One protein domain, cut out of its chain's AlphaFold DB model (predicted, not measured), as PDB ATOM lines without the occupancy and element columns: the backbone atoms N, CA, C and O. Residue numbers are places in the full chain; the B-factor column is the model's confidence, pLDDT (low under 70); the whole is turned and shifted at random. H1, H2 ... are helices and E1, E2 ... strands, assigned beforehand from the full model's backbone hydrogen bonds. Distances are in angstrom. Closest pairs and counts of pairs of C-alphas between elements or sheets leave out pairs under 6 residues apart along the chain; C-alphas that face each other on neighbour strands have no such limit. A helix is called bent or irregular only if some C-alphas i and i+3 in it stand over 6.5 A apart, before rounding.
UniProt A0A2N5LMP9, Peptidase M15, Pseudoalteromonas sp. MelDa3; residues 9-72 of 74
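What this domain is: This is residues 9 to 72 of the 74 residues of the protein "Peptidase M15" of Pseudoalteromonas sp. MelDa3 (UniProt A0A2N5LMP9). A small hairpin of two strands, E1 and E2, sits near the middle of a loose, only just flat shape, and the long helix H2 runs away from its end towards one end of the longest axis. A long link, residues 46 to 58, folds back from H2 past the hairpin to H3 at the other end, where residues 63 to 72 stick out. The 64 printed residues hold three named helices and two named strands, in the order H1 E1 E2 H2 H3, with one antiparallel sheet, and the class is mostly helix. The whole is loose, with a radius of gyration of the C-alphas of 14.7 A, and spans 42 by 30 by 17 A.

Where its parts are: Find C-alpha 20 at (45.421, -49.799, -29.640), where E1, residues 20 to 23, begins; E2 is residues 26 to 29. H2, residues 30 to 45, runs 24.3 A to C-alpha 45 at (44.029, -67.837, -9.412). It is irregular: C-alphas 31 and 34 are 7.5 A apart. H1 is residues 9 to 12, 5.3 A long, and H3, residues 59 to 70, runs 16.2 A to C-alpha 70 at (57.679, -29.498, -13.389).

How they stand to each other: Look first at the hairpin of E1 and E2, antiparallel at 140 degrees, where N 21 and O 28 are within hydrogen-bond range at 2.8 A. The closest C-alphas of E1 and H2 are those of Thr 21 and Ser 30, 5.2 A apart. H3 is apart from H1, H2, E1 and E2. Every O i to N i+4 pair is within hydrogen-bond range in H3, and 10 of 12 in H2; H1 is too short for such a pair.

The domain as a whole: The C-alphas farthest apart, Lys 45 and Leu 71, are 43.0 A from each other. The printed part has no cut, the link from H2 to H3 is long, and no printed residue is under 70 in pLDDT.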
ATOM      1  N   ILE A   9      56.330 -44.046 -35.924       94.81
ATOM      2  CA  ILE A   9      56.708 -42.820 -35.207       94.81
ATOM      3  C   ILE A   9      55.498 -42.131 -34.569       94.81
ATOM      4  O   ILE A   9      55.579 -41.732 -33.408       94.81
ATOM      5  N   MET A  10      54.370 -42.016 -35.275       96.19
ATOM      6  CA  MET A  10      53.168 -41.385 -34.721       96.19
ATOM      7  C   MET A  10      52.610 -42.181 -33.538       96.19
ATOM      8  O   MET A  10      52.216 -41.592 -32.535       96.19
ATOM      9  N   CYS A  11      52.633 -43.512 -33.622       94.56
ATOM     10  CA  CYS A  11      52.201 -44.389 -32.536       94.56
ATOM     11  C   CYS A  11      53.083 -44.234 -31.285       94.56
ATOM     12  O   CYS A  11      52.568 -43.967 -30.202       94.56
ATOM     13  N   ILE A  12      54.414 -44.334 -31.427       94.06
ATOM     14  CA  ILE A  12      55.335 -44.278 -30.273       94.06
ATOM     15  C   ILE A  12      55.447 -42.878 -29.655       94.06
ATOM     16  O   ILE A  12      55.827 -42.752 -28.495       94.06
ATOM     17  N   THR A  13      55.117 -41.826 -30.409       95.88
ATOM     18  CA  THR A  13      55.101 -40.441 -29.909       95.88
ATOM     19  C   THR A  13      53.735 -40.011 -29.370       95.88
ATOM     20  O   THR A  13      53.578 -38.862 -28.961       95.88
ATOM     21  N   GLY A  14      52.741 -40.907 -29.345       96.38
ATOM     22  CA  GLY A  14      51.398 -40.604 -28.845       96.38
ATOM     23  C   GLY A  14      50.602 -39.646 -29.736       96.38
ATOM     24  O   GLY A  14      49.682 -38.992 -29.248       96.38
ATOM     25  N   GLN A  15      50.960 -39.544 -31.018       96.88
ATOM     26  CA  GLN A  15      50.238 -38.782 -32.047       96.88
ATOM     27  C   GLN A  15      49.237 -39.649 -32.828       96.88
ATOM     28  O   GLN A  15      48.473 -39.135 -33.640       96.88
ATOM     29  N   SER A  16      49.247 -40.964 -32.609       95.75
ATOM     30  CA  SER A  16      48.274 -41.904 -33.160       95.75
ATOM     31  C   SER A  16      47.994 -43.033 -32.173       95.75
ATOM     32  O   SER A  16      48.885 -43.481 -31.452       95.75
ATOM     33  N   ASP A  17      46.755 -43.509 -32.170       95.94
ATOM     34  CA  ASP A  17      46.227 -44.562 -31.306       95.94
ATOM     35  C   ASP A  17      45.718 -45.788 -32.083       95.94
ATOM     36  O   ASP A  17      45.164 -46.709 -31.493       95.94
ATOM     37  N   THR A  18      45.961 -45.874 -33.393       95.19
ATOM     38  CA  THR A  18      45.441 -46.973 -34.234       95.19
ATOM     39  C   THR A  18      46.033 -48.347 -33.923       95.19
ATOM     40  O   THR A  18      45.555 -49.353 -34.433       95.19
ATOM     41  N   HIS A  19      47.118 -48.396 -33.150       94.69
ATOM     42  CA  HIS A  19      47.752 -49.631 -32.684       94.69
ATOM     43  C   HIS A  19      47.112 -50.168 -31.394       94.69
ATOM     44  O   HIS A  19      47.605 -51.142 -30.817       94.69
ATOM     45  N   LEU A  20      46.066 -49.496 -30.902       97.31
ATOM     46  CA  LEU A  20      45.421 -49.799 -29.640       97.31
ATOM     47  C   LEU A  20      44.088 -50.522 -29.828       97.31
ATOM     48  O   LEU A  20      43.406 -50.398 -30.841       97.31
ATOM     49  N   THR A  21      43.701 -51.239 -28.784       98.00
ATOM     50  CA  THR A  21      42.403 -51.886 -28.636       98.00
ATOM     51  C   THR A  21      41.797 -51.483 -27.297       98.00
ATOM     52  O   THR A  21      42.494 -51.470 -26.276       98.00
ATOM     53  N   ASP A  22      40.506 -51.142 -27.312       97.88
ATOM     54  CA  ASP A  22      39.737 -50.850 -26.105       97.88
ATOM     55  C   ASP A  22      39.523 -52.121 -25.273       97.88
ATOM     56  O   ASP A  22      39.136 -53.174 -25.784       97.88
ATOM     57  N   ILE A  23      39.771 -52.021 -23.971       97.38
ATOM     58  CA  ILE A  23      39.633 -53.106 -23.001       97.38
ATOM     59  C   ILE A  23      39.347 -52.530 -21.614       97.38
ATOM     60  O   ILE A  23      40.127 -51.738 -21.102       97.38
ATOM     61  N   GLN A  24      38.243 -52.937 -20.980       95.62
ATOM     62  CA  GLN A  24      37.933 -52.598 -19.577       95.62
ATOM     63  C   GLN A  24      38.065 -51.087 -19.249       95.62
ATOM     64  O   GLN A  24      38.606 -50.726 -18.211       95.62
ATOM     65  N   ASN A  25      37.586 -50.196 -20.131       95.88
ATOM     66  CA  ASN A  25      37.727 -48.724 -20.040       95.88
ATOM     67  C   ASN A  25      39.159 -48.175 -20.212       95.88
ATOM     68  O   ASN A  25      39.445 -47.022 -19.884       95.88
ATOM     69  N   HIS A  26      40.061 -48.982 -20.757       97.19
ATOM     70  CA  HIS A  26      41.447 -48.646 -21.056       97.19
ATOM     71  C   HIS A  26      41.788 -48.968 -22.510       97.19
ATOM     72  O   HIS A  26      41.039 -49.647 -23.202       97.19
ATOM     73  N   ARG A  27      42.956 -48.501 -22.963       97.75
ATOM     74  CA  ARG A  27      43.508 -48.818 -24.282       97.75
ATOM     75  C   ARG A  27      44.894 -49.435 -24.146       97.75
ATOM     76  O   ARG A  27      45.768 -48.837 -23.515       97.75
ATOM     77  N   LEU A  28      45.087 -50.618 -24.726       98.06
ATOM     78  CA  LEU A  28      46.357 -51.352 -24.759       98.06
ATOM     79  C   LEU A  28      46.756 -51.659 -26.201       98.06
ATOM     80  O   LEU A  28      45.907 -51.664 -27.085       98.06
ATOM     81  N   HIS A  29      48.035 -51.948 -26.435       96.81
ATOM     82  CA  HIS A  29      48.502 -52.375 -27.752       96.81
ATOM     83  C   HIS A  29      47.808 -53.685 -28.162       96.81
ATOM     84  O   HIS A  29      47.782 -54.641 -27.387       96.81
ATOM     85  N   SER A  30      47.283 -53.765 -29.387       96.69
ATOM     86  CA  SER A  30      46.455 -54.904 -29.822       96.69
ATOM     87  C   SER A  30      47.155 -56.258 -29.664       96.69
ATOM     88  O   SER A  30      46.537 -57.237 -29.256       96.69
ATOM     89  N   ALA A  31      48.466 -56.305 -29.918       97.06
ATOM     90  CA  ALA A  31      49.264 -57.528 -29.812       97.06
ATOM     91  C   ALA A  31      49.430 -58.096 -28.385       97.06
ATOM     92  O   ALA A  31      49.854 -59.236 -28.272       97.06
ATOM     93  N   ILE A  32      49.117 -57.344 -27.318       97.44
ATOM     94  CA  ILE A  32      49.314 -57.805 -25.925       97.44
ATOM     95  C   ILE A  32      48.004 -58.134 -25.199       97.44
ATOM     96  O   ILE A  32      48.018 -58.448 -24.011       97.44
ATOM     97  N   ILE A  33      46.857 -58.029 -25.878       98.38
ATOM     98  CA  ILE A  33      45.542 -58.210 -25.245       98.38
ATOM     99  C   ILE A  33      45.397 -59.619 -24.658       98.38
ATOM    100  O   ILE A  33      44.967 -59.761 -23.513       98.38
ATOM    101  N   SER A  34      45.795 -60.656 -25.403       98.25
ATOM    102  CA  SER A  34      45.758 -62.045 -24.924       98.25
ATOM    103  C   SER A  34      46.632 -62.247 -23.690       98.25
ATOM    104  O   SER A  34      46.206 -62.884 -22.729       98.25
ATOM    105  N   ASP A  35      47.828 -61.662 -23.702       98.56
ATOM    106  CA  ASP A  35      48.808 -61.809 -22.628       98.56
ATOM    107  C   ASP A  35      48.331 -61.105 -21.356       98.56
ATOM    108  O   ASP A  35      48.436 -61.652 -20.257       98.56
ATOM    109  N   PHE A  36      47.728 -59.920 -21.495       98.38
ATOM    110  CA  PHE A  36      47.139 -59.191 -20.375       98.38
ATOM    111  C   PHE A  36      45.969 -59.957 -19.738       98.38
ATOM    112  O   PHE A  36      45.912 -60.079 -18.514       98.38
ATOM    113  N   LEU A  37      45.067 -60.531 -20.542       98.31
ATOM    114  CA  LEU A  37      43.960 -61.350 -20.032       98.31
ATOM    115  C   LEU A  37      44.459 -62.627 -19.341       98.31
ATOM    116  O   LEU A  37      43.931 -63.016 -18.297       98.31
ATOM    117  N   ALA A  38      45.503 -63.262 -19.881       98.69
ATOM    118  CA  ALA A  38      46.146 -64.408 -19.244       98.69
ATOM    119  C   ALA A  38      46.755 -64.026 -17.884       98.69
ATOM    120  O   ALA A  38      46.579 -64.754 -16.904       98.69
ATOM    121  N   LEU A  39      47.401 -62.860 -17.800       98.50
ATOM    122  CA  LEU A  39      47.956 -62.325 -16.557       98.50
ATOM    123  C   LEU A  39      46.861 -62.006 -15.525       98.50
ATOM    124  O   LEU A  39      47.012 -62.363 -14.358       98.50
ATOM    125  N   GLN A  40      45.737 -61.411 -15.941       98.44
ATOM    126  CA  GLN A  40      44.578 -61.202 -15.061       98.44
ATOM    127  C   GLN A  40      44.014 -62.527 -14.534       98.44
ATOM    128  O   GLN A  40      43.750 -62.651 -13.339       98.44
ATOM    129  N   SER A  41      43.880 -63.545 -15.392       98.50
ATOM    130  CA  SER A  41      43.427 -64.877 -14.969       98.50
ATOM    131  C   SER A  41      44.394 -65.524 -13.975       98.50
ATOM    132  O   SER A  41      43.964 -66.132 -12.994       98.50
ATOM    133  N   ALA A  42      45.704 -65.383 -14.193       98.75
ATOM    134  CA  ALA A  42      46.717 -65.892 -13.274       98.75
ATOM    135  C   ALA A  42      46.667 -65.184 -11.910       98.75
ATOM    136  O   ALA A  42      46.701 -65.857 -10.882       98.75
ATOM    137  N   ALA A  43      46.517 -63.856 -11.892       98.69
ATOM    138  CA  ALA A  43      46.348 -63.079 -10.664       98.69
ATOM    139  C   ALA A  43      45.110 -63.525  -9.871       98.69
ATOM    140  O   ALA A  43      45.205 -63.799  -8.673       98.69
ATOM    141  N   GLN A  44      43.978 -63.719 -10.557       98.38
ATOM    142  CA  GLN A  44      42.755 -64.218  -9.931       98.38
ATOM    143  C   GLN A  44      42.969 -65.597  -9.286       98.38
ATOM    144  O   GLN A  44      42.550 -65.815  -8.151       98.38
ATOM    145  N   LYS A  45      43.666 -66.518  -9.969       98.62
ATOM    146  CA  LYS A  45      44.029 -67.837  -9.412       98.62
ATOM    147  C   LYS A  45      44.967 -67.733  -8.210       98.62
ATOM    148  O   LYS A  45      44.906 -68.578  -7.323       98.62
ATOM    149  N   ALA A  46      45.815 -66.710  -8.175       98.62
ATOM    150  CA  ALA A  46      46.688 -66.408  -7.045       98.62
ATOM    151  C   ALA A  46      45.964 -65.690  -5.886       98.62
ATOM    152  O   ALA A  46      46.578 -65.436  -4.853       98.62
ATOM    153  N   GLY A  47      44.669 -65.389  -6.029       98.62
ATOM    154  CA  GLY A  47      43.835 -64.844  -4.960       98.62
ATOM    155  C   GLY A  47      43.822 -63.318  -4.866       98.62
ATOM    156  O   GLY A  47      43.432 -62.794  -3.825       98.62
ATOM    157  N   PHE A  48      44.225 -62.595  -5.916       98.06
ATOM    158  CA  PHE A  48      44.131 -61.135  -5.946       98.06
ATOM    159  C   PHE A  48      43.619 -60.599  -7.286       98.06
ATOM    160  O   PHE A  48      43.717 -61.239  -8.332       98.06
ATOM    161  N   GLU A  49      43.055 -59.397  -7.243       97.94
ATOM    162  CA  GLU A  49      42.562 -58.705  -8.428       97.94
ATOM    163  C   GLU A  49      43.689 -57.895  -9.081       97.94
ATOM    164  O   GLU A  49      44.379 -57.121  -8.417       97.94
ATOM    165  N   LEU A  50      43.869 -58.063 -10.394       98.06
ATOM    166  CA  LEU A  50      44.791 -57.262 -11.194       98.06
ATOM    167  C   LEU A  50      43.999 -56.333 -12.109       98.06
ATOM    168  O   LEU A  50      43.285 -56.785 -13.007       98.06
ATOM    169  N   THR A  51      44.173 -55.029 -11.907       97.12
ATOM    170  CA  THR A  51      43.500 -53.976 -12.674       97.12
ATOM    171  C   THR A  51      44.499 -52.992 -13.269       97.12
ATOM    172  O   THR A  51      45.645 -52.868 -12.827       97.12
ATOM    173  N   ILE A  52      44.072 -52.282 -14.312       97.56
ATOM    174  CA  ILE A  52      44.879 -51.246 -14.951       97.56
ATOM    175  C   ILE A  52      44.710 -49.945 -14.158       97.56
ATOM    176  O   ILE A  52      43.662 -49.312 -14.196       97.56
ATOM    177  N   ALA A  53      45.768 -49.491 -13.486       96.75
ATOM    178  CA  ALA A  53      45.768 -48.164 -12.861       96.75
ATOM    179  C   ALA A  53      45.914 -47.036 -13.904       96.75
ATOM    180  O   ALA A  53      45.341 -45.954 -13.775       96.75
ATOM    181  N   SER A  54      46.703 -47.279 -14.956       95.62
ATOM    182  CA  SER A  54      46.849 -46.385 -16.106       95.62
ATOM    183  C   SER A  54      47.410 -47.120 -17.319       95.62
ATOM    184  O   SER A  54      48.224 -48.023 -17.153       95.62
ATOM    185  N   SER A  55      47.025 -46.693 -18.521       96.56
ATOM    186  CA  SER A  55      47.454 -47.276 -19.799       96.56
ATOM    187  C   SER A  55      47.895 -46.184 -20.785       96.56
ATOM    188  O   SER A  55      48.511 -45.203 -20.356       96.56
ATOM    189  N   PHE A  56      47.627 -46.344 -22.089       97.19
ATOM    190  CA  PHE A  56      48.032 -45.386 -23.116       97.19
ATOM    191  C   PHE A  56      47.572 -43.958 -22.798       97.19
ATOM    192  O   PHE A  56      46.437 -43.710 -22.381       97.19
ATOM    193  N   ARG A  57      48.471 -43.006 -23.045       96.81
ATOM    194  CA  ARG A  57      48.218 -41.571 -22.976       96.81
ATOM    195  C   ARG A  57      48.808 -40.940 -24.224       96.81
ATOM    196  O   ARG A  57      49.975 -41.172 -24.526       96.81
ATOM    197  N   ASP A  58      48.004 -40.141 -24.910       97.75
ATOM    198  CA  ASP A  58      48.483 -39.347 -26.032       97.75
ATOM    199  C   ASP A  58      49.505 -38.284 -25.586       97.75
ATOM    200  O   ASP A  58      49.723 -38.030 -24.390       97.75
ATOM    201  N   PHE A  59      50.132 -37.653 -26.579       97.69
ATOM    202  CA  PHE A  59      51.135 -36.616 -26.370       97.69
ATOM    203  C   PHE A  59      50.627 -35.475 -25.478       97.69
ATOM    204  O   PHE A  59      51.307 -35.075 -24.530       97.69
ATOM    205  N   ASN A  60      49.419 -34.971 -25.741       98.06
ATOM    206  CA  ASN A  60      48.858 -33.827 -25.023       98.06
ATOM    207  C   ASN A  60      48.659 -34.157 -23.542       98.06
ATOM    208  O   ASN A  60      49.033 -33.375 -22.664       98.06
ATOM    209  N   ARG A  61      48.129 -35.346 -23.241       97.19
ATOM    210  CA  ARG A  61      47.928 -35.797 -21.867       97.19
ATOM    211  C   ARG A  61      49.251 -35.947 -21.125       97.19
ATOM    212  O   ARG A  61      49.336 -35.519 -19.973       97.19
ATOM    213  N   GLN A  62      50.269 -36.530 -21.758       97.62
ATOM    214  CA  GLN A  62      51.601 -36.665 -21.161       97.62
ATOM    215  C   GLN A  62      52.283 -35.309 -20.953       97.62
ATOM    216  O   GLN A  62      52.865 -35.097 -19.891       97.62
ATOM    217  N   SER A  63      52.148 -34.377 -21.899       98.00
ATOM    218  CA  SER A  63      52.666 -33.009 -21.780       98.00
ATOM    219  C   SER A  63      52.062 -32.275 -20.578       98.00
ATOM    220  O   SER A  63      52.793 -31.716 -19.763       98.00
ATOM    221  N   ILE A  64      50.741 -32.362 -20.379       97.75
ATOM    222  CA  ILE A  64      50.072 -31.780 -19.201       97.75
ATOM    223  C   ILE A  64      50.608 -32.391 -17.900       97.75
ATOM    224  O   ILE A  64      50.917 -31.665 -16.958       97.75
ATOM    225  N   ILE A  65      50.727 -33.720 -17.835       96.62
ATOM    226  CA  ILE A  65      51.247 -34.406 -16.641       96.62
ATOM    227  C   ILE A  65      52.678 -33.956 -16.345       96.62
ATOM    228  O   ILE A  65      53.017 -33.727 -15.186       96.62
ATOM    229  N   TRP A  66      53.510 -33.830 -17.376       97.31
ATOM    230  CA  TRP A  66      54.889 -33.389 -17.230       97.31
ATOM    231  C   TRP A  66      54.971 -31.941 -16.737       97.31
ATOM    232  O   TRP A  66      55.639 -31.682 -15.740       97.31
ATOM    233  N   ASN A  67      54.236 -31.023 -17.369       98.25
ATOM    234  CA  ASN A  67      54.227 -29.608 -16.994       98.25
ATOM    235  C   ASN A  67      53.739 -29.407 -15.556       98.25
ATOM    236  O   ASN A  67      54.344 -28.648 -14.807       98.25
ATOM    237  N   ASN A  68      52.691 -30.123 -15.140       98.19
ATOM    238  CA  ASN A  68      52.178 -30.025 -13.772       98.19
ATOM    239  C   ASN A  68      53.218 -30.463 -12.731       98.19
ATOM    240  O   ASN A  68      53.352 -29.790 -11.706       98.19
ATOM    241  N   LYS A  69      53.984 -31.523 -13.027       97.44
ATOM    242  CA  LYS A  69      55.079 -31.998 -12.166       97.44
ATOM    243  C   LYS A  69      56.222 -31.006 -12.115       97.44
ATOM    244  O   LYS A  69      56.728 -30.705 -11.040       97.44
ATOM    245  N   PHE A  70      56.612 -30.483 -13.274       97.25
ATOM    246  CA  PHE A  70      57.679 -29.498 -13.389       97.25
ATOM    247  C   PHE A  70      57.356 -28.204 -12.628       97.25
ATOM    248  O   PHE A  70      58.216 -27.658 -11.945       97.25
ATOM    249  N   LEU A  71      56.104 -27.747 -12.698       98.00
ATOM    250  CA  LEU A  71      55.627 -26.542 -12.017       98.00
ATOM    251  C   LEU A  71      55.266 -26.764 -10.536       98.00
ATOM    252  O   LEU A  71      54.867 -25.813  -9.869       98.00
ATOM    253  N   GLY A  72      55.358 -27.993 -10.014       96.25
ATOM    254  CA  GLY A  72      54.998 -28.308  -8.627       96.25
ATOM    255  C   GLY A  72      53.497 -28.216  -8.318       96.25
ATOM    256  O   GLY A  72      53.115 -28.139  -7.155       96.25
TER     257      GLY A  72